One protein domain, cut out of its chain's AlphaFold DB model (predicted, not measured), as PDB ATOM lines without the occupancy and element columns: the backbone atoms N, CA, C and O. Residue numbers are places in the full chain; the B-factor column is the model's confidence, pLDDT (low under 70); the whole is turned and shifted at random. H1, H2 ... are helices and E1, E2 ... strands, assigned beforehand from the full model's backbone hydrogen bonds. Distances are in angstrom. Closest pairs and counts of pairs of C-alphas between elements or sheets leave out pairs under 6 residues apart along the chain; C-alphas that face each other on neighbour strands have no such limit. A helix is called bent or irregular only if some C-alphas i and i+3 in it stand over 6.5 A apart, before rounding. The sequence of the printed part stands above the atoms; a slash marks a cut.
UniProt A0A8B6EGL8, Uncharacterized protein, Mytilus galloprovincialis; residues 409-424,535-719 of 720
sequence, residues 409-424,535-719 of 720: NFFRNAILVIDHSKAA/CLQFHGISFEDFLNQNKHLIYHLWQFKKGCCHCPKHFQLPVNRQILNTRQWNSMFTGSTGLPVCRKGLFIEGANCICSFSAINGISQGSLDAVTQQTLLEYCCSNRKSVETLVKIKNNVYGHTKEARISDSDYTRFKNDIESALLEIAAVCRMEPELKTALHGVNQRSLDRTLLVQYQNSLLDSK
ATOM      1  N   ASN A 409      -3.884  39.268  41.243       93.81
ATOM      2  CA  ASN A 409      -2.441  39.072  41.280       93.81
ATOM      3  C   ASN A 409      -2.033  37.778  40.575       93.81
ATOM      4  O   ASN A 409      -1.123  37.793  39.750       93.81
ATOM      5  N   PHE A 410      -2.716  36.664  40.852       93.88
ATOM      6  CA  PHE A 410      -2.415  35.377  40.228       93.88
ATOM      7  C   PHE A 410      -2.518  35.465  38.703       93.88
ATOM      8  O   PHE A 410      -1.601  35.059  37.991       93.88
ATOM      9  N   PHE A 411      -3.597  36.052  38.190       91.94
ATOM     10  CA  PHE A 411      -3.808  36.155  36.753       91.94
ATOM     11  C   PHE A 411      -2.868  37.157  36.080       91.94
ATOM     12  O   PHE A 411      -2.325  36.827  35.030       91.94
ATOM     13  N   ARG A 412      -2.578  38.321  36.680       92.31
ATOM     14  CA  ARG A 412      -1.573  39.267  36.140       92.31
ATOM     15  C   ARG A 412      -0.234  38.574  35.919       92.31
ATOM     16  O   ARG A 412       0.408  38.722  34.886       92.31
ATOM     17  N   ASN A 413       0.150  37.777  36.897       92.50
ATOM     18  CA  ASN A 413       1.431  37.110  36.950       92.50
ATOM     19  C   ASN A 413       1.453  35.896  35.987       92.50
ATOM     20  O   ASN A 413       2.462  35.648  35.324       92.50
ATOM     21  N   ALA A 414       0.308  35.228  35.779       90.69
ATOM     22  CA  ALA A 414       0.127  34.222  34.731       90.69
ATOM     23  C   ALA A 414       0.266  34.805  33.312       90.69
ATOM     24  O   ALA A 414       0.915  34.184  32.475       90.69
ATOM     25  N   ILE A 415      -0.268  36.004  33.043       91.69
ATOM     26  CA  ILE A 415      -0.129  36.687  31.740       91.69
ATOM     27  C   ILE A 415       1.348  36.904  31.400       91.69
ATOM     28  O   ILE A 415       1.799  36.568  30.304       91.69
ATOM     29  N   LEU A 416       2.122  37.417  32.361       91.25
ATOM     30  CA  LEU A 416       3.558  37.651  32.191       91.25
ATOM     31  C   LEU A 416       4.311  36.346  31.871       91.25
ATOM     32  O   LEU A 416       5.162  36.292  30.977       91.25
ATOM     33  N   VAL A 417       3.986  35.274  32.590       91.06
ATOM     34  CA  VAL A 417       4.689  33.989  32.472       91.06
ATOM     35  C   VAL A 417       4.266  33.191  31.248       91.06
ATOM     36  O   VAL A 417       5.085  32.482  30.679       91.06
ATOM     37  N   ILE A 418       3.005  33.248  30.836       88.81
ATOM     38  CA  ILE A 418       2.518  32.425  29.726       88.81
ATOM     39  C   ILE A 418       2.765  33.151  28.411       88.81
ATOM     40  O   ILE A 418       3.459  32.618  27.548       88.81
ATOM     41  N   ASP A 419       2.278  34.382  28.280       90.69
ATOM     42  CA  ASP A 419       2.258  35.057  26.985       90.69
ATOM     43  C   ASP A 419       3.582  35.746  26.695       90.69
ATOM     44  O   ASP A 419       4.204  35.509  25.658       90.69
ATOM     45  N   HIS A 420       4.048  36.580  27.624       94.06
ATOM     46  CA  HIS A 420       5.266  37.354  27.396       94.06
ATOM     47  C   HIS A 420       6.514  36.486  27.450       94.06
ATOM     48  O   HIS A 420       7.428  36.699  26.657       94.06
ATOM     49  N   SER A 421       6.533  35.446  28.289       92.94
ATOM     50  CA  SER A 421       7.635  34.483  28.246       92.94
ATOM     51  C   SER A 421       7.607  33.662  26.964       92.94
ATOM     52  O   SER A 421       8.660  33.481  26.364       92.94
ATOM     53  N   LYS A 422       6.435  33.221  26.478       93.19
ATOM     54  CA  LYS A 422       6.349  32.513  25.188       93.19
ATOM     55  C   LYS A 422       6.875  33.392  24.056       93.19
ATOM     56  O   LYS A 422       7.726  32.939  23.297       93.19
ATOM     57  N   ALA A 423       6.427  34.645  23.976       93.88
ATOM     58  CA  ALA A 423       6.886  35.591  22.963       93.88
ATOM     59  C   ALA A 423       8.402  35.840  23.043       93.88
ATOM     60  O   ALA A 423       9.091  35.801  22.022       93.88
ATOM     61  N   ALA A 424       8.941  36.031  24.249       93.44
ATOM     62  CA  ALA A 424      10.368  36.244  24.470       93.44
ATOM     63  C   ALA A 424      11.207  35.010  24.085       93.44
ATOM     64  O   ALA A 424      12.222  35.145  23.402       93.44
ATOM     65  N   CYS A 535      25.838  35.915  25.276       71.19
ATOM     66  CA  CYS A 535      26.782  36.223  26.349       71.19
ATOM     67  C   CYS A 535      28.030  36.968  25.865       71.19
ATOM     68  O   CYS A 535      28.583  37.760  26.623       71.19
ATOM     69  N   LEU A 536      28.488  36.716  24.638       76.31
ATOM     70  CA  LEU A 536      29.762  37.244  24.141       76.31
ATOM     71  C   LEU A 536      29.580  38.469  23.247       76.31
ATOM     72  O   LEU A 536      30.161  39.522  23.508       76.31
ATOM     73  N   GLN A 537      28.746  38.364  22.210       69.31
ATOM     74  CA  GLN A 537      28.602  39.444  21.235       69.31
ATOM     75  C   GLN A 537      27.764  40.605  21.760       69.31
ATOM     76  O   GLN A 537      28.110  41.753  21.495       69.31
ATOM     77  N   PHE A 538      26.698  40.341  22.521       63.25
ATOM     78  CA  PHE A 538      25.831  41.418  23.015       63.25
ATOM     79  C   PHE A 538      26.571  42.366  23.965       63.25
ATOM     80  O   PHE A 538      26.409  43.581  23.891       63.25
ATOM     81  N   HIS A 539      27.430  41.816  24.822       70.25
ATOM     82  CA  HIS A 539      28.216  42.608  25.764       70.25
ATOM     83  C   HIS A 539      29.510  43.164  25.155       70.25
ATOM     84  O   HIS A 539      30.206  43.926  25.823       70.25
ATOM     85  N   GLY A 540      29.844  42.799  23.910       81.69
ATOM     86  CA  GLY A 540      31.108  43.179  23.276       81.69
ATOM     87  C   GLY A 540      32.334  42.680  24.044       81.69
ATOM     88  O   GLY A 540      33.380  43.322  24.000       81.69
ATOM     89  N   ILE A 541      32.197  41.573  24.780       86.94
ATOM     90  CA  ILE A 541      33.265  41.013  25.611       86.94
ATOM     91  C   ILE A 541      33.898  39.817  24.910       86.94
ATOM     92  O   ILE A 541      33.222  39.021  24.253       86.94
ATOM     93  N   SER A 542      35.211  39.670  25.059       90.25
ATOM     94  CA  SER A 542      35.888  38.469  24.581       90.25
ATOM     95  C   SER A 542      35.463  37.241  25.404       90.25
ATOM     96  O   SER A 542      34.977  37.354  26.533       90.25
ATOM     97  N   PHE A 543      35.662  36.034  24.862       90.31
ATOM     98  CA  PHE A 543      35.436  34.799  25.628       90.31
ATOM     99  C   PHE A 543      36.335  34.727  26.874       90.31
ATOM    100  O   PHE A 543      35.917  34.248  27.928       90.31
ATOM    101  N   GLU A 544      37.542  35.283  26.777       92.50
ATOM    102  CA  GLU A 544      38.464  35.460  27.895       92.50
ATOM    103  C   GLU A 544      37.872  36.363  28.991       92.50
ATOM    104  O   GLU A 544      37.865  35.994  30.169       92.50
ATOM    105  N   ASP A 545      37.311  37.514  28.614       91.12
ATOM    106  CA  ASP A 545      36.650  38.430  29.547       91.12
ATOM    107  C   ASP A 545      35.435  37.778  30.206       91.12
ATOM    108  O   ASP A 545      35.262  37.895  31.419       91.12
ATOM    109  N   PHE A 546      34.631  37.030  29.446       91.38
ATOM    110  CA  PHE A 546      33.508  36.263  29.986       91.38
ATOM    111  C   PHE A 546      33.961  35.266  31.061       91.38
ATOM    112  O   PHE A 546      33.375  35.220  32.150       91.38
ATOM    113  N   LEU A 547      35.018  34.492  30.792       92.94
ATOM    114  CA  LEU A 547      35.582  33.548  31.759       92.94
ATOM    115  C   LEU A 547      36.131  34.271  32.990       92.94
ATOM    116  O   LEU A 547      35.919  33.810  34.110       92.94
ATOM    117  N   ASN A 548      36.788  35.419  32.819       92.31
ATOM    118  CA  ASN A 548      37.310  36.213  33.929       92.31
ATOM    119  C   ASN A 548      36.197  36.834  34.790       92.31
ATOM    120  O   ASN A 548      36.287  36.783  36.020       92.31
ATOM    121  N   GLN A 549      35.131  37.356  34.174       89.81
ATOM    122  CA  GLN A 549      33.954  37.894  34.868       89.81
ATOM    123  C   GLN A 549      33.227  36.807  35.668       89.81
ATOM    124  O   GLN A 549      32.827  37.027  36.811       89.81
ATOM    125  N   ASN A 550      33.123  35.601  35.105       90.06
ATOM    126  CA  ASN A 550      32.463  34.461  35.742       90.06
ATOM    127  C   ASN A 550      33.410  33.571  36.558       90.06
ATOM    128  O   ASN A 550      32.967  32.586  37.151       90.06
ATOM    129  N   LYS A 551      34.700  33.922  36.649       92.75
ATOM    130  CA  LYS A 551      35.748  33.101  37.271       92.75
ATOM    131  C   LYS A 551      35.363  32.645  38.669       92.75
ATOM    132  O   LYS A 551      35.580  31.487  39.007       92.75
ATOM    133  N   HIS A 552      34.757  33.534  39.462       90.31
ATOM    134  CA  HIS A 552      34.286  33.215  40.812       90.31
ATOM    135  C   HIS A 552      33.308  32.045  40.839       90.31
ATOM    136  O   HIS A 552      33.503  31.107  41.606       90.31
ATOM    137  N   LEU A 553      32.297  32.073  39.977       88.38
ATOM    138  CA  LEU A 553      31.323  30.997  39.889       88.38
ATOM    139  C   LEU A 553      31.957  29.717  39.332       88.38
ATOM    140  O   LEU A 553      31.764  28.647  39.899       88.38
ATOM    141  N   ILE A 554      32.767  29.829  38.277       93.00
ATOM    142  CA  ILE A 554      33.418  28.678  37.631       93.00
ATOM    143  C   ILE A 554      34.379  27.972  38.597       93.00
ATOM    144  O   ILE A 554      34.424  26.742  38.647       93.00
ATOM    145  N   TYR A 555      35.098  28.735  39.427       92.25
ATOM    146  CA  TYR A 555      35.965  28.189  40.470       92.25
ATOM    147  C   TYR A 555      35.188  27.301  41.431       92.25
ATOM    148  O   TYR A 555      35.684  26.257  41.836       92.25
ATOM    149  N   HIS A 556      33.952  27.663  41.755       89.88
ATOM    150  CA  HIS A 556      33.107  26.863  42.631       89.88
ATOM    151  C   HIS A 556      32.521  25.623  41.966       89.88
ATOM    152  O   HIS A 556      32.331  24.610  42.634       89.88
ATOM    153  N   LEU A 557      32.320  25.651  40.648       90.06
ATOM    154  CA  LEU A 557      32.012  24.441  39.881       90.06
ATOM    155  C   LEU A 557      33.197  23.458  39.884       90.06
ATOM    156  O   LEU A 557      32.983  22.248  39.785       90.06
ATOM    157  N   TRP A 558      34.428  23.960  40.036       93.25
ATOM    158  CA  TRP A 558      35.652  23.160  40.155       93.25
ATOM    159  C   TRP A 558      35.996  22.751  41.603       93.25
ATOM    160  O   TRP A 558      36.386  21.614  41.843       93.25
ATOM    161  N   GLN A 559      35.844  23.636  42.591       89.44
ATOM    162  CA  GLN A 559      36.290  23.454  43.982       89.44
ATOM    163  C   GLN A 559      35.178  23.787  44.990       89.44
ATOM    164  O   GLN A 559      35.373  24.587  45.903       89.44
ATOM    165  N   PHE A 560      34.018  23.136  44.869       81.88
ATOM    166  CA  PHE A 560      32.815  23.457  45.658       81.88
ATOM    167  C   PHE A 560      32.988  23.431  47.192       81.88
ATOM    168  O   PHE A 560      32.227  24.076  47.905       81.88
ATOM    169  N   LYS A 561      33.973  22.684  47.718       80.38
ATOM    170  CA  LYS A 561      34.249  22.572  49.166       80.38
ATOM    171  C   LYS A 561      35.266  23.582  49.691       80.38
ATOM    172  O   LYS A 561      35.450  23.669  50.903       80.38
ATOM    173  N   LYS A 562      35.980  24.301  48.822       79.12
ATOM    174  CA  LYS A 562      37.044  25.209  49.262       79.12
ATOM    175  C   LYS A 562      36.499  26.620  49.393       79.12
ATOM    176  O   LYS A 562      35.934  27.169  48.452       79.12
ATOM    177  N   GLY A 563      36.731  27.226  50.557       75.12
ATOM    178  CA  GLY A 563      36.467  28.644  50.758       75.12
ATOM    179  C   GLY A 563      37.160  29.474  49.676       75.12
ATOM    180  O   GLY A 563      38.331  29.262  49.361       75.12
ATOM    181  N   CYS A 564      36.426  30.414  49.091       84.25
ATOM    182  CA  CYS A 564      36.953  31.353  48.114       84.25
ATOM    183  C   CYS A 564      37.101  32.727  48.770       84.25
ATOM    184  O   CYS A 564      36.202  33.186  49.472       84.25
ATOM    185  N   CYS A 565      38.207  33.428  48.523       84.12
ATOM    186  CA  CYS A 565      38.431  34.757  49.097       84.12
ATOM    187  C   CYS A 565      37.409  35.812  48.627       84.12
ATOM    188  O   CYS A 565      37.224  36.809  49.333       84.12
ATOM    189  N   HIS A 566      36.730  35.571  47.496       82.81
ATOM    190  CA  HIS A 566      35.641  36.392  46.956       82.81
ATOM    191  C   HIS A 566      34.262  36.075  47.563       82.81
ATOM    192  O   HIS A 566      33.334  36.858  47.373       82.81
ATOM    193  N   CYS A 567      34.100  34.974  48.304       83.75
ATOM    194  CA  CYS A 567      32.825  34.653  48.941       83.75
ATOM    195  C   CYS A 567      32.569  35.527  50.180       83.75
ATOM    196  O   CYS A 567      33.444  35.641  51.049       83.75
ATOM    197  N   PRO A 568      31.355  36.083  50.325       80.81
ATOM    198  CA  PRO A 568      30.821  36.473  51.627       80.81
ATOM    199  C   PRO A 568      30.894  35.302  52.622       80.81
ATOM    200  O   PRO A 568      30.749  34.147  52.220       80.81
ATOM    201  N   LYS A 569      31.053  35.582  53.926       75.25
ATOM    202  CA  LYS A 569      31.184  34.559  54.994       75.25
ATOM    203  C   LYS A 569      30.022  33.544  55.067       75.25
ATOM    204  O   LYS A 569      30.173  32.517  55.715       75.25
ATOM    205  N   HIS A 570      28.903  33.800  54.386       65.06
ATOM    206  CA  HIS A 570      27.702  32.955  54.367       65.06
ATOM    207  C   HIS A 570      27.226  32.596  52.950       65.06
ATOM    208  O   HIS A 570      26.066  32.246  52.755       65.06
ATOM    209  N   PHE A 571      28.093  32.711  51.942       68.44
ATOM    210  CA  PHE A 571      27.713  32.386  50.570       68.44
ATOM    211  C   PHE A 571      27.607  30.869  50.383       68.44
ATOM    212  O   PHE A 571      28.616  30.169  50.354       68.44
ATOM    213  N   GLN A 572      26.377  30.369  50.265       64.69
ATOM    214  CA  GLN A 572      26.102  29.001  49.836       64.69
ATOM    215  C   GLN A 572      25.939  28.981  48.321       64.69
ATOM    216  O   GLN A 572      25.158  29.743  47.752       64.69
ATOM    217  N   LEU A 573      26.692  28.108  47.662       66.06
ATOM    218  CA  LEU A 573      26.552  27.906  46.228       66.06
ATOM    219  C   LEU A 573      25.326  27.051  45.926       66.06
ATOM    220  O   LEU A 573      24.992  26.165  46.708       66.06
ATOM    221  N   PRO A 574      24.723  27.223  44.743       62.31
ATOM    222  CA  PRO A 574      23.627  26.373  44.290       62.31
ATOM    223  C   PRO A 574      24.057  24.928  43.968       62.31
ATOM    224  O   PRO A 574      23.236  24.144  43.495       62.31
ATOM    225  N   VAL A 575      25.328  24.558  44.173       71.88
ATOM    226  CA  VAL A 575      25.892  23.285  43.715       71.88
ATOM    227  C   VAL A 575      26.571  22.539  44.862       71.88
ATOM    228  O   VAL A 575      27.550  23.011  45.434       71.88
ATOM    229  N   ASN A 576      26.088  21.325  45.142       80.12
ATOM    230  CA  ASN A 576      26.589  20.467  46.226       80.12
ATOM    231  C   ASN A 576      27.648  19.450  45.761       80.12
ATOM    232  O   ASN A 576      27.961  18.502  46.481       80.12
ATOM    233  N   ARG A 577      28.169  19.593  44.537       86.62
ATOM    234  CA  ARG A 577      29.162  18.683  43.955       86.62
ATOM    235  C   ARG A 577      30.116  19.413  43.022       86.62
ATOM    236  O   ARG A 577      29.752  20.413  42.412       86.62
ATOM    237  N   GLN A 578      31.311  18.853  42.871       89.00
ATOM    238  CA  GLN A 578      32.251  19.250  41.832       89.00
ATOM    239  C   GLN A 578      31.685  18.838  40.470       89.00
ATOM    240  O   GLN A 578      31.381  17.664  40.258       89.00
ATOM    241  N   ILE A 579      31.523  19.805  39.570       91.00
ATOM    242  CA  ILE A 579      31.045  19.579  38.200       91.00
ATOM    243  C   ILE A 579      32.222  19.587  37.227       91.00
ATOM    244  O   ILE A 579      32.302  18.725  36.358       91.00
ATOM    245  N   LEU A 580      33.159  20.519  37.413       93.44
ATOM    246  CA  LEU A 580      34.353  20.631  36.587       93.44
ATOM    247  C   LEU A 580      35.520  19.889  37.231       93.44
ATOM    248  O   LEU A 580      35.834  20.086  38.406       93.44
ATOM    249  N   ASN A 581      36.209  19.062  36.454       94.50
ATOM    250  CA  ASN A 581      37.456  18.443  36.890       94.50
ATOM    251  C   ASN A 581      38.658  19.387  36.674       94.50
ATOM    252  O   ASN A 581      38.570  20.414  36.000       94.50
ATOM    253  N   THR A 582      39.814  19.038  37.244       94.44
ATOM    254  CA  THR A 582      41.039  19.852  37.145       94.44
ATOM    255  C   THR A 582      41.526  20.042  35.711       94.44
ATOM    256  O   THR A 582      42.054  21.102  35.391       94.44
ATOM    257  N   ARG A 583      41.321  19.062  34.822       95.56
ATOM    258  CA  ARG A 583      41.678  19.202  33.404       95.56
ATOM    259  C   ARG A 583      40.819  20.272  32.730       95.56
ATOM    260  O   ARG A 583      41.365  21.099  32.013       95.56
ATOM    261  N   GLN A 584      39.515  20.279  32.993       95.38
ATOM    262  CA  GLN A 584      38.590  21.284  32.464       95.38
ATOM    263  C   GLN A 584      38.935  22.677  32.999       95.38
ATOM    264  O   GLN A 584      39.066  23.614  32.219       95.38
ATOM    265  N   TRP A 585      39.203  22.811  34.301       95.62
ATOM    266  CA  TRP A 585      39.680  24.072  34.882       95.62
ATOM    267  C   TRP A 585      40.970  24.574  34.222       95.62
ATOM    268  O   TRP A 585      41.017  25.708  33.752       95.62
ATOM    269  N   ASN A 586      41.986  23.715  34.117       94.81
ATOM    270  CA  ASN A 586      43.271  24.061  33.506       94.81
ATOM    271  C   ASN A 586      43.168  24.319  31.995       94.81
ATOM    272  O   ASN A 586      44.070  24.922  31.428       94.81
ATOM    273  N   SER A 587      42.097  23.861  31.336       95.06
ATOM    274  CA  SER A 587      41.812  24.221  29.942       95.06
ATOM    275  C   SER A 587      41.219  25.623  29.796       95.06
ATOM    276  O   SER A 587      41.234  26.157  28.697       95.06
ATOM    277  N   MET A 588      40.718  26.219  30.885       96.38
ATOM    278  CA  MET A 588      40.132  27.562  30.900       96.38
ATOM    279  C   MET A 588      41.048  28.608  31.531       96.38
ATOM    280  O   MET A 588      41.060  29.752  31.082       96.38
ATOM    281  N   PHE A 589      41.793  28.235  32.572       95.88
ATOM    282  CA  PHE A 589      42.553  29.165  33.400       95.88
ATOM    283  C   PHE A 589      44.012  28.741  33.561       95.88
ATOM    284  O   PHE A 589      44.315  27.572  33.794       95.88
ATOM    285  N   THR A 590      44.912  29.721  33.538       93.88
ATOM    286  CA  THR A 590      46.328  29.560  33.892       93.88
ATOM    287  C   THR A 590      46.637  30.261  35.205       93.88
ATOM    288  O   THR A 590      46.124  31.349  35.474       93.88
ATOM    289  N   GLY A 591      47.482  29.639  36.027       88.50
ATOM    290  CA  GLY A 591      48.007  30.264  37.237       88.50
ATOM    291  C   GLY A 591      49.033  31.349  36.902       88.50
ATOM    292  O   GLY A 591      49.876  31.160  36.026       88.50
ATOM    293  N   SER A 592      48.994  32.472  37.613       79.31
ATOM    294  CA  SER A 592      50.038  33.490  37.576       79.31
ATOM    295  C   SER A 592      51.322  32.922  38.182       79.31
ATOM    296  O   SER A 592      51.310  32.428  39.307       79.31
ATOM    297  N   THR A 593      52.441  33.019  37.465       70.94
ATOM    298  CA  THR A 593      53.757  32.514  37.901       70.94
ATOM    299  C   THR A 593      54.410  33.346  39.015       70.94
ATOM    300  O   THR A 593      55.427  32.931  39.564       70.94
ATOM    301  N   GLY A 594      53.837  34.496  39.383       67.38
ATOM    302  CA  GLY A 594      54.265  35.297  40.535       67.38
ATOM    303  C   GLY A 594      53.492  34.938  41.806       67.38
ATOM    304  O   GLY A 594      52.309  34.622  41.716       67.38
ATOM    305  N   LEU A 595      54.148  35.014  42.976       58.41
ATOM    306  CA  LEU A 595      53.546  34.818  44.306       58.41
ATOM    307  C   LEU A 595      52.255  35.651  44.432       58.41
ATOM    308  O   LEU A 595      52.324  36.875  44.571       58.41
ATOM    309  N   PRO A 596      51.072  35.021  44.365       57.28
ATOM    310  CA  PRO A 596      49.822  35.750  44.320       57.28
ATOM    311  C   PRO A 596      49.475  36.189  45.741       57.28
ATOM    312  O   PRO A 596      48.972  35.411  46.552       57.28
ATOM    313  N   VAL A 597      49.732  37.457  46.057       61.59
ATOM    314  CA  VAL A 597      49.195  38.061  47.276       61.59
ATOM    315  C   VAL A 597      47.686  38.191  47.076       61.59
ATOM    316  O   VAL A 597      47.202  39.023  46.308       61.59
ATOM    317  N   CYS A 598      46.916  37.327  47.740       71.75
ATOM    318  CA  CYS A 598      45.466  37.476  47.821       71.75
ATOM    319  C   CYS A 598      45.152  38.893  48.333       71.75
ATOM    320  O   CYS A 598      45.755  39.319  49.315       71.75
ATOM    321  N   ARG A 599      44.193  39.620  47.730       65.75
ATOM    322  CA  ARG A 599      43.847  41.013  48.118       65.75
ATOM    323  C   ARG A 599      43.562  41.210  49.617       65.75
ATOM    324  O   ARG A 599      43.581  42.337  50.090       65.75
ATOM    325  N   LYS A 600      43.291  40.133  50.362       69.94
ATOM    326  CA  LYS A 600      43.097  40.147  51.819       69.94
ATOM    327  C   LYS A 600      44.399  40.056  52.636       69.94
ATOM    328  O   LYS A 600      44.315  39.894  53.846       69.94
ATOM    329  N   GLY A 601      45.580  40.104  52.014       64.12
ATOM    330  CA  GLY A 601      46.884  40.075  52.697       64.12
ATOM    331  C   GLY A 601      47.227  38.753  53.394       64.12
ATOM    332  O   GLY A 601      48.279  38.639  54.012       64.12
ATOM    333  N   LEU A 602      46.359  37.744  53.298       59.69
ATOM    334  CA  LEU A 602      46.587  36.424  53.870       59.69
ATOM    335  C   LEU A 602      47.484  35.624  52.925       59.69
ATOM    336  O   LEU A 602      47.070  35.276  51.816       59.69
ATOM    337  N   PHE A 603      48.703  35.333  53.381       55.50
ATOM    338  CA  PHE A 603      49.517  34.261  52.825       55.50
ATOM    339  C   PHE A 603      48.760  32.954  53.049       55.50
ATOM    340  O   PHE A 603      48.650  32.466  54.170       55.50
ATOM    341  N   ILE A 604      48.171  32.421  51.984       57.47
ATOM    342  CA  ILE A 604      47.617  31.074  52.001       57.47
ATOM    343  C   ILE A 604      48.744  30.182  51.493       57.47
ATOM    344  O   ILE A 604      49.065  30.211  50.306       57.47
ATOM    345  N   GLU A 605      49.380  29.433  52.393       50.88
ATOM    346  CA  GLU A 605      50.305  28.369  52.002       50.88
ATOM    347  C   GLU A 605      49.521  27.324  51.191       50.88
ATOM    348  O   GLU A 605      48.706  26.568  51.714       50.88
ATOM    349  N   GLY A 606      49.702  27.363  49.868       59.09
ATOM    350  CA  GLY A 606      48.989  26.536  48.897       59.09
ATOM    351  C   GLY A 606      48.420  27.370  47.744       59.09
ATOM    352  O   GLY A 606      47.473  28.131  47.918       59.09
ATOM    353  N   ALA A 607      48.974  27.187  46.543       59.66
ATOM    354  CA  ALA A 607      48.757  27.967  45.313       59.66
ATOM    355  C   ALA A 607      47.338  27.915  44.684       59.66
ATOM    356  O   ALA A 607      47.186  28.041  43.474       59.66
ATOM    357  N   ASN A 608      46.277  27.735  45.472       72.75
ATOM    358  CA  ASN A 608      44.914  27.517  44.976       72.75
ATOM    359  C   ASN A 608      43.948  28.670  45.280       72.75
ATOM    360  O   ASN A 608      42.738  28.470  45.335       72.75
ATOM    361  N   CYS A 609      44.445  29.890  45.490       82.88
ATOM    362  CA  CYS A 609      43.567  31.052  45.583       82.88
ATOM    363  C   CYS A 609      43.073  31.450  44.185       82.88
ATOM    364  O   CYS A 609      43.885  31.626  43.278       82.88
ATOM    365  N   ILE A 610      41.765  31.673  44.021       87.25
ATOM    366  CA  ILE A 610      41.155  32.093  42.748       87.25
ATOM    367  C   ILE A 610      41.779  33.367  42.148       87.25
ATOM    368  O   ILE A 610      41.801  33.539  40.929       87.25
ATOM    369  N   CYS A 611      42.295  34.270  42.992       85.12
ATOM    370  CA  CYS A 611      42.938  35.506  42.541       85.12
ATOM    371  C   CYS A 611      44.191  35.238  41.701       85.12
ATOM    372  O   CYS A 611      44.593  36.106  40.937       85.12
ATOM    373  N   SER A 612      44.773  34.048  41.833       87.25
ATOM    374  CA  SER A 612      45.990  33.624  41.140       87.25
ATOM    375  C   SER A 612      45.726  33.091  39.738       87.25
ATOM    376  O   SER A 612      46.663  32.696  39.064       87.25
ATOM    377  N   PHE A 613      44.468  33.001  39.308       91.31
ATOM    378  CA  PHE A 613      44.109  32.443  38.009       91.31
ATOM    379  C   PHE A 613      43.580  33.537  37.090       91.31
ATOM    380  O   PHE A 613      42.776  34.367  37.519       91.31
ATOM    381  N   SER A 614      43.982  33.519  35.826       93.69
ATOM    382  CA  SER A 614      43.379  34.298  34.739       93.69
ATOM    383  C   SER A 614      42.948  33.351  33.631       93.69
ATOM    384  O   SER A 614      43.526  32.270  33.491       93.69
ATOM    385  N   ALA A 615      41.912  33.721  32.878       95.50
ATOM    386  CA  ALA A 615      41.553  32.974  31.682       95.50
ATOM    387  C   ALA A 615      42.760  32.904  30.725       95.50
ATOM    388  O   ALA A 615      43.603  33.805  30.715       95.50
ATOM    389  N   ILE A 616      42.887  31.803  29.984       95.94
ATOM    390  CA  ILE A 616      43.978  31.620  29.018       95.94
ATOM    391  C   ILE A 616      43.836  32.659  27.905       95.94
ATOM    392  O   ILE A 616      42.773  32.768  27.299       95.94
ATOM    393  N   ASN A 617      44.912  33.388  27.611       95.25
ATOM    394  CA  ASN A 617      44.896  34.402  26.560       95.25
ATOM    395  C   ASN A 617      44.558  33.772  25.197       95.25
ATOM    396  O   ASN A 617      45.170  32.778  24.797       95.25
ATOM    397  N   GLY A 618      43.577  34.348  24.499       92.75
ATOM    398  CA  GLY A 618      43.126  33.875  23.187       92.75
ATOM    399  C   GLY A 618      42.286  32.595  23.227       92.75
ATOM    400  O   GLY A 618      42.029  31.999  22.178       92.75
ATOM    401  N   ILE A 619      41.847  32.157  24.411       93.38
ATOM    402  CA  ILE A 619      40.919  31.034  24.527       93.38
ATOM    403  C   ILE A 619      39.618  31.331  23.777       93.38
ATOM    404  O   ILE A 619      39.046  32.416  23.874       93.38
ATOM    405  N   SER A 620      39.138  30.344  23.026       91.56
ATOM    406  CA  SER A 620      37.870  30.407  22.300       91.56
ATOM    407  C   SER A 620      36.929  29.308  22.784       91.56
ATOM    408  O   SER A 620      37.379  28.259  23.249       91.56
ATOM    409  N   GLN A 621      35.618  29.511  22.649       88.06
ATOM    410  CA  GLN A 621      34.615  28.505  23.016       88.06
ATOM    411  C   GLN A 621      34.908  27.136  22.377       88.06
ATOM    412  O   GLN A 621      34.875  26.120  23.067       88.06
ATOM    413  N   GLY A 622      35.269  27.114  21.088       88.75
ATOM    414  CA  GLY A 622      35.560  25.884  20.341       88.75
ATOM    415  C   GLY A 622      36.769  25.091  20.849       88.75
ATOM    416  O   GLY A 622      36.939  23.938  20.469       88.75
ATOM    417  N   SER A 623      37.594  25.680  21.720       90.81
ATOM    418  CA  SER A 623      38.731  24.988  22.339       90.81
ATOM    419  C   SER A 623      38.351  24.149  23.568       90.81
ATOM    420  O   SER A 623      39.143  23.314  24.006       90.81
ATOM    421  N   LEU A 624      37.148  24.345  24.119       91.50
ATOM    422  CA  LEU A 624      36.649  23.612  25.282       91.50
ATOM    423  C   LEU A 624      35.921  22.332  24.868       91.50
ATOM    424  O   LEU A 624      35.236  22.298  23.847       91.50
ATOM    425  N   ASP A 625      35.997  21.287  25.695       91.00
ATOM    426  CA  ASP A 625      35.188  20.084  25.486       91.00
ATOM    427  C   ASP A 625      33.687  20.368  25.680       91.00
ATOM    428  O   ASP A 625      33.293  21.269  26.425       91.00
ATOM    429  N   ALA A 626      32.840  19.566  25.028       84.38
ATOM    430  CA  ALA A 626      31.388  19.756  25.024       84.38
ATOM    431  C   ALA A 626      30.766  19.774  26.434       84.38
ATOM    432  O   ALA A 626      29.808  20.505  26.674       84.38
ATOM    433  N   VAL A 627      31.322  19.015  27.387       87.19
ATOM    434  CA  VAL A 627      30.826  18.990  28.774       87.19
ATOM    435  C   VAL A 627      31.140  20.311  29.472       87.19
ATOM    436  O   VAL A 627      30.281  20.858  30.163       87.19
ATOM    437  N   THR A 628      32.343  20.852  29.268       89.75
ATOM    438  CA  THR A 628      32.726  22.170  29.789       89.75
ATOM    439  C   THR A 628      31.879  23.277  29.167       89.75
ATOM    440  O   THR A 628      31.337  24.095  29.908       89.75
ATOM    441  N   GLN A 629      31.684  23.276  27.843       88.44
ATOM    442  CA  GLN A 629      30.811  24.254  27.180       88.44
ATOM    443  C   GLN A 629      29.386  24.207  27.745       88.44
ATOM    444  O   GLN A 629      28.849  25.234  28.158       88.44
ATOM    445  N   GLN A 630      28.800  23.012  27.859       84.12
ATOM    446  CA  GLN A 630      27.455  22.844  28.407       84.12
ATOM    447  C   GLN A 630      27.359  23.300  29.869       84.12
ATOM    448  O   GLN A 630      26.372  23.922  30.257       84.12
ATOM    449  N   THR A 631      28.393  23.034  30.669       85.62
ATOM    450  CA  THR A 631      28.466  23.473  32.070       85.62
ATOM    451  C   THR A 631      28.521  24.997  32.170       85.62
ATOM    452  O   THR A 631      27.812  25.591  32.980       85.62
ATOM    453  N   LEU A 632      29.334  25.655  31.345       87.25
ATOM    454  CA  LEU A 632      29.406  27.115  31.328       87.25
ATOM    455  C   LEU A 632      28.085  27.738  30.867       87.25
ATOM    456  O   LEU A 632      27.639  28.711  31.469       87.25
ATOM    457  N   LEU A 633      27.419  27.156  29.869       82.88
ATOM    458  CA  LEU A 633      26.075  27.585  29.487       82.88
ATOM    459  C   LEU A 633      25.098  27.457  30.656       82.88
ATOM    460  O   LEU A 633      24.375  28.398  30.956       82.88
ATOM    461  N   GLU A 634      25.089  26.315  31.336       81.69
ATOM    462  CA  GLU A 634      24.157  26.033  32.430       81.69
ATOM    463  C   GLU A 634      24.311  26.981  33.615       81.69
ATOM    464  O   GLU A 634      23.321  27.456  34.166       81.69
ATOM    465  N   TYR A 635      25.548  27.296  33.989       82.06
ATOM    466  CA  TYR A 635      25.807  28.030  35.223       82.06
ATOM    467  C   TYR A 635      26.180  29.494  35.010       82.06
ATOM    468  O   TYR A 635      25.949  30.305  35.908       82.06
ATOM    469  N   CYS A 636      26.731  29.871  33.860       80.31
ATOM    470  CA  CYS A 636      27.267  31.214  33.625       80.31
ATOM    471  C   CYS A 636      26.455  32.034  32.612       80.31
ATOM    472  O   CYS A 636      26.586  33.254  32.611       80.31
ATOM    473  N   CYS A 637      25.582  31.421  31.806       84.12
ATOM    474  CA  CYS A 637      24.715  32.169  30.896       84.12
ATOM    475  C   CYS A 637      23.515  32.759  31.654       84.12
ATOM    476  O   CYS A 637      22.650  32.016  32.124       84.12
ATOM    477  N   SER A 638      23.454  34.091  31.771       82.94
ATOM    478  CA  SER A 638      22.312  34.803  32.369       82.94
ATOM    479  C   SER A 638      21.015  34.438  31.656       82.94
ATOM    480  O   SER A 638      20.101  33.953  32.304       82.94
ATOM    481  N   ASN A 639      20.994  34.503  30.324       83.12
ATOM    482  CA  ASN A 639      19.800  34.219  29.525       83.12
ATOM    483  C   ASN A 639      19.255  32.807  29.748       83.12
ATOM    484  O   ASN A 639      18.044  32.627  29.846       83.12
ATOM    485  N   ARG A 640      20.121  31.795  29.897       86.44
ATOM    486  CA  ARG A 640      19.665  30.442  30.248       86.44
ATOM    487  C   ARG A 640      19.011  30.411  31.630       86.44
ATOM    488  O   ARG A 640      17.959  29.790  31.775       86.44
ATOM    489  N   LYS A 641      19.573  31.113  32.621       87.81
ATOM    490  CA  LYS A 641      18.941  31.266  33.944       87.81
ATOM    491  C   LYS A 641      17.607  31.993  33.849       87.81
ATOM    492  O   LYS A 641      16.677  31.599  34.549       87.81
ATOM    493  N   SER A 642      17.483  32.997  32.986       91.25
ATOM    494  CA  SER A 642      16.223  33.697  32.727       91.25
ATOM    495  C   SER A 642      15.183  32.717  32.172       91.25
ATOM    496  O   SER A 642      14.105  32.584  32.749       91.25
ATOM    497  N   VAL A 643      15.525  31.924  31.145       90.50
ATOM    498  CA  VAL A 643      14.637  30.878  30.591       90.50
ATOM    499  C   VAL A 643      14.222  29.863  31.663       90.50
ATOM    500  O   VAL A 643      13.043  29.519  31.785       90.50
ATOM    501  N   GLU A 644      15.173  29.372  32.460       89.56
ATOM    502  CA  GLU A 644      14.892  28.420  33.538       89.56
ATOM    503  C   GLU A 644      14.018  29.029  34.639       89.56
ATOM    504  O   GLU A 644      13.130  28.346  35.149       89.56
ATOM    505  N   THR A 645      14.211  30.308  34.965       92.38
ATOM    506  CA  THR A 645      13.396  31.046  35.940       92.38
ATOM    507  C   THR A 645      11.949  31.143  35.470       92.38
ATOM    508  O   THR A 645      11.046  30.774  36.223       92.38
ATOM    509  N   LEU A 646      11.720  31.524  34.210       93.62
ATOM    510  CA  LEU A 646      10.374  31.631  33.635       93.62
ATOM    511  C   LEU A 646       9.643  30.283  33.648       93.62
ATOM    512  O   LEU A 646       8.503  30.196  34.106       93.62
ATOM    513  N   VAL A 647      10.309  29.197  33.240       90.00
ATOM    514  CA  VAL A 647       9.688  27.861  33.259       90.00
ATOM    515  C   VAL A 647       9.500  27.323  34.676       90.00
ATOM    516  O   VAL A 647       8.486  26.682  34.957       90.00
ATOM    517  N   LYS A 648      10.432  27.590  35.594       90.31
ATOM    518  CA  LYS A 648      10.287  27.206  37.002       90.31
ATOM    519  C   LYS A 648       9.080  27.891  37.631       90.31
ATOM    520  O   LYS A 648       8.302  27.223  38.307       90.31
ATOM    521  N   ILE A 649       8.909  29.190  37.396       91.25
ATOM    522  CA  ILE A 649       7.753  29.945  37.885       91.25
ATOM    523  C   ILE A 649       6.468  29.411  37.235       91.25
ATOM    524  O   ILE A 649       5.525  29.107  37.963       91.25
ATOM    525  N   LYS A 650       6.454  29.165  35.913       91.31
ATOM    526  CA  LYS A 650       5.326  28.514  35.214       91.31
ATOM    527  C   LYS A 650       4.903  27.217  35.909       91.31
ATOM    528  O   LYS A 650       3.749  27.069  36.302       91.31
ATOM    529  N   ASN A 651       5.836  26.287  36.085       86.75
ATOM    530  CA  ASN A 651       5.528  24.951  36.592       86.75
ATOM    531  C   ASN A 651       5.155  24.968  38.080       86.75
ATOM    532  O   ASN A 651       4.157  24.365  38.467       86.75
ATOM    533  N   ASN A 652       5.918  25.683  38.910       83.56
ATOM    534  CA  ASN A 652       5.739  25.646  40.361       83.56
ATOM    535  C   ASN A 652       4.545  26.473  40.838       83.56
ATOM    536  O   ASN A 652       3.892  26.080  41.799       83.56
ATOM    537  N   VAL A 653       4.278  27.611  40.196       83.88
ATOM    538  CA  VAL A 653       3.218  28.531  40.630       83.88
ATOM    539  C   VAL A 653       1.907  28.231  39.905       83.88
ATOM    540  O   VAL A 653       0.855  28.230  40.532       83.88
ATOM    541  N   TYR A 654       1.951  27.904  38.611       80.81
ATOM    542  CA  TYR A 654       0.735  27.786  37.795       80.81
ATOM    543  C   TYR A 654       0.423  26.346  37.375       80.81
ATOM    544  O   TYR A 654      -0.745  25.960  37.319       80.81
ATOM    545  N   GLY A 655       1.446  25.516  37.151       76.25
ATOM    546  CA  GLY A 655       1.278  24.117  36.744       76.25
ATOM    547  C   GLY A 655       0.652  23.223  37.822       76.25
ATOM    548  O   GLY A 655      -0.092  22.296  37.502       76.25
ATOM    549  N   HIS A 656       0.894  23.520  39.102       75.75
ATOM    550  CA  HIS A 656       0.489  22.658  40.221       75.75
ATOM    551  C   HIS A 656      -0.420  23.323  41.257       75.75
ATOM    552  O   HIS A 656      -0.750  22.691  42.262       75.75
ATOM    553  N   THR A 657      -0.858  24.567  41.038       77.00
ATOM    554  CA  THR A 657      -1.733  25.206  42.021       77.00
ATOM    555  C   THR A 657      -3.117  24.551  42.064       77.00
ATOM    556  O   THR A 657      -3.704  24.223  41.022       77.00
ATOM    557  N   LYS A 658      -3.622  24.355  43.288       76.25
ATOM    558  CA  LYS A 658      -4.998  23.918  43.574       76.25
ATOM    559  C   LYS A 658      -5.984  25.088  43.517       76.25
ATOM    560  O   LYS A 658      -7.161  24.874  43.252       76.25
ATOM    561  N   GLU A 659      -5.496  26.310  43.734       81.44
ATOM    562  CA  GLU A 659      -6.298  27.533  43.755       81.44
ATOM    563  C   GLU A 659      -5.633  28.632  42.918       81.44
ATOM    564  O   GLU A 659      -4.424  28.839  42.978       81.44
ATOM    565  N   ALA A 660      -6.418  29.374  42.141       88.56
ATOM    566  CA  ALA A 660      -5.935  30.511  41.355       88.56
ATOM    567  C   ALA A 660      -5.737  31.757  42.243       88.56
ATOM    568  O   ALA A 660      -6.437  32.752  42.074       88.56
ATOM    569  N   ARG A 661      -4.860  31.669  43.248       91.38
ATOM    570  CA  ARG A 661      -4.580  32.733  44.224       91.38
ATOM    571  C   ARG A 661      -3.094  32.826  44.516       91.38
ATOM    572  O   ARG A 661      -2.402  31.811  44.556       91.38
ATOM    573  N   ILE A 662      -2.623  34.047  44.739       93.25
ATOM    574  CA  ILE A 662      -1.261  34.315  45.179       93.25
ATOM    575  C   ILE A 662      -1.244  35.525  46.111       93.25
ATOM    576  O   ILE A 662      -1.891  36.536  45.830       93.25
ATOM    577  N   SER A 663      -0.503  35.415  47.212       93.31
ATOM    578  CA  SER A 663      -0.361  36.500  48.183       93.31
ATOM    579  C   SER A 663       0.312  37.727  47.548       93.31
ATOM    580  O   SER A 663       1.061  37.602  46.576       93.31
ATOM    581  N   ASP A 664       0.095  38.923  48.100       93.06
ATOM    582  CA  ASP A 664       0.736  40.159  47.615       93.06
ATOM    583  C   ASP A 664       2.278  40.092  47.649       93.06
ATOM    584  O   ASP A 664       2.964  40.624  46.765       93.06
ATOM    585  N   SER A 665       2.845  39.436  48.668       93.19
ATOM    586  CA  SER A 665       4.295  39.286  48.824       93.19
ATOM    587  C   SER A 665       4.878  38.342  47.773       93.19
ATOM    588  O   SER A 665       5.879  38.676  47.134       93.19
ATOM    589  N   ASP A 666       4.226  37.203  47.540       93.38
ATOM    590  CA  ASP A 666       4.625  36.259  46.498       93.38
ATOM    591  C   ASP A 666       4.417  36.853  45.104       93.38
ATOM    592  O   ASP A 666       5.290  36.714  44.247       93.38
ATOM    593  N   TYR A 667       3.315  37.579  44.886       93.31
ATOM    594  CA  TYR A 667       3.065  38.314  43.648       93.31
ATOM    595  C   TYR A 667       4.229  39.239  43.315       93.31
ATOM    596  O   TYR A 667       4.811  39.121  42.240       93.31
ATOM    597  N   THR A 668       4.607  40.105  44.257       93.69
ATOM    598  CA  THR A 668       5.694  41.074  44.073       93.69
ATOM    599  C   THR A 668       7.017  40.371  43.779       93.69
ATOM    600  O   THR A 668       7.741  40.771  42.868       93.69
ATOM    601  N   ARG A 669       7.322  39.293  44.513       94.94
ATOM    602  CA  ARG A 669       8.552  38.520  44.309       94.94
ATOM    603  C   ARG A 669       8.598  37.899  42.916       94.94
ATOM    604  O   ARG A 669       9.545  38.143  42.177       94.94
ATOM    605  N   PHE A 670       7.571  37.134  42.546       94.50
ATOM    606  CA  PHE A 670       7.541  36.467  41.248       94.50
ATOM    607  C   PHE A 670       7.498  37.466  40.103       94.50
ATOM    608  O   PHE A 670       8.214  37.271  39.130       94.50
ATOM    609  N   LYS A 671       6.730  38.551  40.229       94.81
ATOM    610  CA  LYS A 671       6.683  39.607  39.221       94.81
ATOM    611  C   LYS A 671       8.078  40.164  38.945       94.81
ATOM    612  O   LYS A 671       8.472  40.224  37.786       94.81
ATOM    613  N   ASN A 672       8.838  40.510  39.984       95.44
ATOM    614  CA  ASN A 672      10.198  41.030  39.822       95.44
ATOM    615  C   ASN A 672      11.129  40.003  39.157       95.44
ATOM    616  O   ASN A 672      11.880  40.359  38.250       95.44
ATOM    617  N   ASP A 673      11.050  38.731  39.565       94.88
ATOM    618  CA  ASP A 673      11.837  37.647  38.962       94.88
ATOM    619  C   ASP A 673      11.493  37.468  37.468       94.88
ATOM    620  O   ASP A 673      12.387  37.307  36.634       94.88
ATOM    621  N   ILE A 674      10.203  37.533  37.114       94.88
ATOM    622  CA  ILE A 674       9.709  37.420  35.735       94.88
ATOM    623  C   ILE A 674      10.139  38.625  34.900       94.88
ATOM    624  O   ILE A 674      10.691  38.445  33.819       94.88
ATOM    625  N   GLU A 675       9.905  39.850  35.377       95.75
ATOM    626  CA  GLU A 675      10.253  41.079  34.656       95.75
ATOM    627  C   GLU A 675      11.762  41.162  34.412       95.75
ATOM    628  O   GLU A 675      12.178  41.454  33.292       95.75
ATOM    629  N   SER A 676      12.585  40.828  35.414       95.69
ATOM    630  CA  SER A 676      14.041  40.772  35.260       95.69
ATOM    631  C   SER A 676      14.453  39.748  34.200       95.69
ATOM    632  O   SER A 676      15.232  40.072  33.305       95.69
ATOM    633  N   ALA A 677      13.898  38.533  34.254       95.19
ATOM    634  CA  ALA A 677      14.203  37.484  33.285       95.19
ATOM    635  C   ALA A 677      13.759  37.851  31.856       95.19
ATOM    636  O   ALA A 677      14.486  37.605  30.895       95.19
ATOM    637  N   LEU A 678      12.580  38.459  31.702       95.06
ATOM    638  CA  LEU A 678      12.081  38.909  30.404       95.06
ATOM    639  C   LEU A 678      12.942  40.039  29.834       95.06
ATOM    640  O   LEU A 678      13.244  40.015  28.645       95.06
ATOM    641  N   LEU A 679      13.354  41.004  30.661       94.50
ATOM    642  CA  LEU A 679      14.204  42.115  30.232       94.50
ATOM    643  C   LEU A 679      15.584  41.637  29.777       94.50
ATOM    644  O   LEU A 679      16.061  42.106  28.748       94.50
ATOM    645  N   GLU A 680      16.191  40.675  30.477       91.38
ATOM    646  CA  GLU A 680      17.455  40.056  30.047       91.38
ATOM    647  C   GLU A 680      17.315  39.401  28.665       91.38
ATOM    648  O   GLU A 680      18.117  39.656  27.768       91.38
ATOM    649  N   ILE A 681      16.246  38.630  28.451       91.56
ATOM    650  CA  ILE A 681      15.977  37.991  27.157       91.56
ATOM    651  C   ILE A 681      15.695  39.032  26.062       91.56
ATOM    652  O   ILE A 681      16.184  38.912  24.933       91.56
ATOM    653  N   ALA A 682      14.914  40.065  26.376       92.12
ATOM    654  CA  ALA A 682      14.572  41.120  25.431       92.12
ATOM    655  C   ALA A 682      15.785  41.968  25.042       92.12
ATOM    656  O   ALA A 682      15.861  42.389  23.890       92.12
ATOM    657  N   ALA A 683      16.746  42.167  25.950       90.12
ATOM    658  CA  ALA A 683      18.021  42.816  25.653       90.12
ATOM    659  C   ALA A 683      18.718  42.113  24.487       90.12
ATOM    660  O   ALA A 683      18.993  42.724  23.454       90.12
ATOM    661  N   VAL A 684      18.874  40.790  24.596       88.12
ATOM    662  CA  VAL A 684      19.480  39.942  23.558       88.12
ATOM    663  C   VAL A 684      18.729  40.037  22.237       88.12
ATOM    664  O   VAL A 684      19.345  40.143  21.177       88.12
ATOM    665  N   CYS A 685      17.398  40.025  22.300       89.12
ATOM    666  CA  CYS A 685      16.544  40.099  21.118       89.12
ATOM    667  C   CYS A 685      16.425  41.519  20.539       89.12
ATOM    668  O   CYS A 685      15.844  41.676  19.468       89.12
ATOM    669  N   ARG A 686      16.972  42.541  21.216       92.38
ATOM    670  CA  ARG A 686      16.788  43.971  20.911       92.38
ATOM    671  C   ARG A 686      15.315  44.399  20.903       92.38
ATOM    672  O   ARG A 686      14.905  45.179  20.053       92.38
ATOM    673  N   MET A 687      14.545  43.883  21.860       93.69
ATOM    674  CA  MET A 687      13.103  44.118  22.023       93.69
ATOM    675  C   MET A 687      12.749  44.753  23.380       93.69
ATOM    676  O   MET A 687      11.621  44.640  23.863       93.69
ATOM    677  N   GLU A 688      13.724  45.355  24.074       94.75
ATOM    678  CA  GLU A 688      13.482  45.947  25.398       94.75
ATOM    679  C   GLU A 688      12.404  47.041  25.396       94.75
ATOM    680  O   GLU A 688      11.598  47.042  26.330       94.75
ATOM    681  N   PRO A 689      12.359  47.983  24.427       95.88
ATOM    682  CA  PRO A 689      11.326  49.015  24.415       95.88
ATOM    683  C   PRO A 689       9.921  48.418  24.304       95.88
ATOM    684  O   PRO A 689       9.046  48.759  25.099       95.88
ATOM    685  N   GLU A 690       9.726  47.476  23.380       95.19
ATOM    686  CA  GLU A 690       8.453  46.800  23.140       95.19
ATOM    687  C   GLU A 690       8.014  46.007  24.373       95.19
ATOM    688  O   GLU A 690       6.856  46.098  24.795       95.19
ATOM    689  N   LEU A 691       8.946  45.280  25.000       94.19
ATOM    690  CA  LEU A 691       8.665  44.541  26.225       94.19
ATOM    691  C   LEU A 691       8.308  45.485  27.379       94.19
ATOM    692  O   LEU A 691       7.339  45.225  28.085       94.19
ATOM    693  N   LYS A 692       9.037  46.590  27.581       95.50
ATOM    694  CA  LYS A 692       8.724  47.567  28.642       95.50
ATOM    695  C   LYS A 692       7.327  48.154  28.462       95.50
ATOM    696  O   LYS A 692       6.590  48.279  29.441       95.50
ATOM    697  N   THR A 693       6.935  48.458  27.225       95.31
ATOM    698  CA  THR A 693       5.570  48.892  26.908       95.31
ATOM    699  C   THR A 693       4.545  47.799  27.225       95.31
ATOM    700  O   THR A 693       3.527  48.093  27.852       95.31
ATOM    701  N   ALA A 694       4.817  46.539  26.869       92.38
ATOM    702  CA  ALA A 694       3.930  45.414  27.172       92.38
ATOM    703  C   ALA A 694       3.770  45.177  28.687       92.38
ATOM    704  O   ALA A 694       2.644  45.087  29.177       92.38
ATOM    705  N   LEU A 695       4.872  45.175  29.446       92.75
ATOM    706  CA  LEU A 695       4.877  45.032  30.908       92.75
ATOM    707  C   LEU A 695       4.104  46.164  31.594       92.75
ATOM    708  O   LEU A 695       3.320  45.930  32.517       92.75
ATOM    709  N   HIS A 696       4.274  47.402  31.123       93.12
ATOM    710  CA  HIS A 696       3.491  48.536  31.610       93.12
ATOM    711  C   HIS A 696       1.993  48.347  31.334       93.12
ATOM    712  O   HIS A 696       1.169  48.552  32.227       93.12
ATOM    713  N   GLY A 697       1.654  47.863  30.136       91.81
ATOM    714  CA  GLY A 697       0.290  47.518  29.753       91.81
ATOM    715  C   GLY A 697      -0.332  46.461  30.666       91.81
ATOM    716  O   GLY A 697      -1.448  46.657  31.138       91.81
ATOM    717  N   VAL A 698       0.387  45.381  30.996       89.75
ATOM    718  CA  VAL A 698      -0.113  44.342  31.918       89.75
ATOM    719  C   VAL A 698      -0.385  44.899  33.311       89.75
ATOM    720  O   VAL A 698      -1.348  44.482  33.945       89.75
ATOM    721  N   ASN A 699       0.403  45.867  33.778       86.88
ATOM    722  CA  ASN A 699       0.194  46.495  35.083       86.88
ATOM    723  C   ASN A 699      -1.014  47.446  35.115       86.88
ATOM    724  O   ASN A 699      -1.645  47.588  36.157       86.88
ATOM    725  N   GLN A 700      -1.349  48.079  33.990       89.00
ATOM    726  CA  GLN A 700      -2.467  49.028  33.896       89.00
ATOM    727  C   GLN A 700      -3.777  48.396  33.430       89.00
ATOM    728  O   GLN A 700      -4.851  48.958  33.642       89.00
ATOM    729  N   ARG A 701      -3.709  47.237  32.769       85.12
ATOM    730  CA  ARG A 701      -4.883  46.583  32.199       85.12
ATOM    731  C   ARG A 701      -5.834  46.155  33.312       85.12
ATOM    732  O   ARG A 701      -5.437  45.436  34.228       85.12
ATOM    733  N   SER A 702      -7.093  46.570  33.211       85.62
ATOM    734  CA  SER A 702      -8.174  45.993  34.010       85.62
ATOM    735  C   SER A 702      -8.307  44.512  33.654       85.62
ATOM    736  O   SER A 702      -8.453  44.171  32.477       85.62
ATOM    737  N   LEU A 703      -8.216  43.632  34.652       83.38
ATOM    738  CA  LEU A 703      -8.539  42.222  34.467       83.38
ATOM    739  C   LEU A 703     -10.053  42.069  34.545       83.38
ATOM    740  O   LEU A 703     -10.611  41.746  35.592       83.38
ATOM    741  N   ASP A 704     -10.729  42.333  33.429       82.62
ATOM    742  CA  ASP A 704     -12.147  42.020  33.356       82.62
ATOM    743  C   ASP A 704     -12.375  40.506  33.519       82.62
ATOM    744  O   ASP A 704     -11.507  39.661  33.264       82.62
ATOM    745  N   ARG A 705     -13.581  40.150  33.960       74.69
ATOM    746  CA  ARG A 705     -13.954  38.764  34.259       74.69
ATOM    747  C   ARG A 705     -13.837  37.835  33.042       74.69
ATOM    748  O   ARG A 705     -13.621  36.641  33.224       74.69
ATOM    749  N   THR A 706     -13.961  38.359  31.824       79.06
ATOM    750  CA  THR A 706     -13.852  37.581  30.582       79.06
ATOM    751  C   THR A 706     -12.413  37.139  30.362       79.06
ATOM    752  O   THR A 706     -12.162  35.963  30.099       79.06
ATOM    753  N   LEU A 707     -11.465  38.058  30.539       75.12
ATOM    754  CA  LEU A 707     -10.040  37.781  30.420       75.12
ATOM    755  C   LEU A 707      -9.589  36.760  31.476       75.12
ATOM    756  O   LEU A 707      -8.867  35.818  31.157       75.12
ATOM    757  N   LEU A 708     -10.085  36.881  32.712       76.00
ATOM    758  CA  LEU A 708      -9.816  35.910  33.780       76.00
ATOM    759  C   LEU A 708     -10.257  34.488  33.405       76.00
ATOM    760  O   LEU A 708      -9.497  33.537  33.581       76.00
ATOM    761  N   VAL A 709     -11.462  34.343  32.845       75.69
ATOM    762  CA  VAL A 709     -11.985  33.044  32.393       75.69
ATOM    763  C   VAL A 709     -11.165  32.491  31.225       75.69
ATOM    764  O   VAL A 709     -10.884  31.295  31.194       75.69
ATOM    765  N   GLN A 710     -10.723  33.340  30.291       78.50
ATOM    766  CA  GLN A 710      -9.864  32.917  29.178       78.50
ATOM    767  C   GLN A 710      -8.525  32.346  29.663       78.50
ATOM    768  O   GLN A 710      -8.124  31.270  29.212       78.50
ATOM    769  N   TYR A 711      -7.857  33.011  30.611       76.88
ATOM    770  CA  TYR A 711      -6.610  32.497  31.186       76.88
ATOM    771  C   TYR A 711      -6.831  31.272  32.057       76.88
ATOM    772  O   TYR A 711      -6.009  30.361  32.033       76.88
ATOM    773  N   GLN A 712      -7.939  31.215  32.798       76.25
ATOM    774  CA  GLN A 712      -8.288  30.026  33.564       76.25
ATOM    775  C   GLN A 712      -8.452  28.811  32.641       76.25
ATOM    776  O   GLN A 712      -7.871  27.766  32.920       76.25
ATOM    777  N   ASN A 713      -9.167  28.959  31.525       75.19
ATOM    778  CA  ASN A 713      -9.323  27.889  30.539       75.19
ATOM    779  C   ASN A 713      -7.981  27.531  29.886       75.19
ATOM    780  O   ASN A 713      -7.629  26.361  29.849       75.19
ATOM    781  N   SER A 714      -7.176  28.522  29.492       71.75
ATOM    782  CA  SER A 714      -5.851  28.286  28.888       71.75
ATOM    783  C   SER A 714      -4.890  27.560  29.841       71.75
ATOM    784  O   SER A 714      -4.114  26.699  29.428       71.75
ATOM    785  N   LEU A 715      -4.948  27.879  31.137       68.56
ATOM    786  CA  LEU A 715      -4.182  27.195  32.178       68.56
ATOM    787  C   LEU A 715      -4.642  25.749  32.366       68.56
ATOM    788  O   LEU A 715      -3.797  24.871  32.542       68.56
ATOM    789  N   LEU A 716      -5.952  25.497  32.327       65.19
ATOM    790  CA  LEU A 716      -6.517  24.149  32.424       65.19
ATOM    791  C   LEU A 716      -6.180  23.308  31.188       65.19
ATOM    792  O   LEU A 716      -5.741  22.172  31.347       65.19
ATOM    793  N   ASP A 717      -6.269  23.887  29.993       61.97
ATOM    794  CA  ASP A 717      -5.889  23.232  28.740       61.97
ATOM    795  C   ASP A 717      -4.389  22.897  28.716       61.97
ATOM    796  O   ASP A 717      -4.000  21.854  28.205       61.97
ATOM    797  N   SER A 718      -3.539  23.722  29.344       54.69
ATOM    798  CA  SER A 718      -2.089  23.475  29.445       54.69
ATOM    799  C   SER A 718      -1.676  22.369  30.430       54.69
ATOM    800  O   SER A 718      -0.488  22.041  30.508       54.69
ATOM    801  N   LYS A 719      -2.619  21.829  31.221       55.09
ATOM    802  CA  LYS A 719      -2.386  20.684  32.123       55.09
ATOM    803  C   LYS A 719      -2.580  19.329  31.427       55.09
ATOM    804  O   LYS A 719      -2.222  18.310  32.023       55.09
TER     805      LYS A 719
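This is residues 409 to 424 and 535 to 719 of the 720 residues of an uncharacterized protein of Mytilus galloprovincialis (UniProt A0A8B6EGL8). Two lobes stand end to end in a rod: at one end H1, H5, H6 and H7 form a four-helix up-and-down bundle, with H8 crossing H1 on its far side; at the other end kinked H2, short H3, a two-strand hairpin E1 E2 and H4 gather with long loops. The lobes join at the corner between H4 and H5. The printed part has 201 residues with eight named helices and two named strands, in the order H1 H2 H3 E1 E2 H4 H5 H6 H7 H8; the sheet E1 - E2 is antiparallel, and the class is mostly helix. The whole is loose, with a radius of gyration of the C-alphas of 21.5 A, and spans 69 by 33 by 29 A.

H1, residues 409 to 424, begins at C-alpha 409 (-2.441, 39.072, 41.280) and is 21.3 A long. H2, residues 543 to 558, is irregular: C-alphas 549 and 552 are 7.6 A apart, with a kink of 74 degrees near residue 552. H3 is residues 582 to 588, E1 589 to 591, E2 613 to 615 and H4 626 to 636. H5, residues 638 to 655, is 24.0 A long; H6, residues 664 to 685, is 30.9 A. H7 is residues 688 to 700, and H8, residues 705 to 717, ends at C-alpha 717 (-5.889, 23.232, 28.740).

In the bundle each helix runs against the one before it in the chain. H1 touches H6 at a shallow tilt of 12 degrees, the closest C-alphas being Asn 409 and Tyr 667, 6.0 A. H5 and H6, a helical hairpin, touch at a steep tilt of 39 degrees, with the C-alphas of Ser 642 and Ala 677 closest at 4.3 A. H6 and H7, another, come closest at C-alphas 682 and 688, 4.9 A. Residues 411 to 415 of H1 touch H8 at a steep tilt of 61 degrees, closest at C-alphas 411 and 708, 6.7 A. H4 and H5 touch only at the corner, closest at C-alphas 634 and 640, 6.7 A. Residues 550 to 554 of H2 touch H4, about perpendicular at 90 degrees, closest at C-alphas 550 and 636, 6.5 A. H2 and H3, a helical hairpin, come closest at C-alphas 558 and 585, 6.7 A. In the hairpin E1 E2, N 590 and O 614 are within hydrogen-bond range at 2.9 A. Every O i to N i+4 pair is within range in H3 to H8; H1 and H2 each have 10 of 12.

The farthest C-alphas, Gly 594 and Thr 706, are 68.9 A apart. Residues 425 to 534 are not printed, and C-alphas 424 and 535 are 16.5 A apart across the cut. The links H2 to H3 and E1 to E2 are long. Mean pLDDT of the printed part is 84.9; residues 537 to 538, 570 to 574, 594 to 597, 599 to 607 and 715 to 719 are under 70.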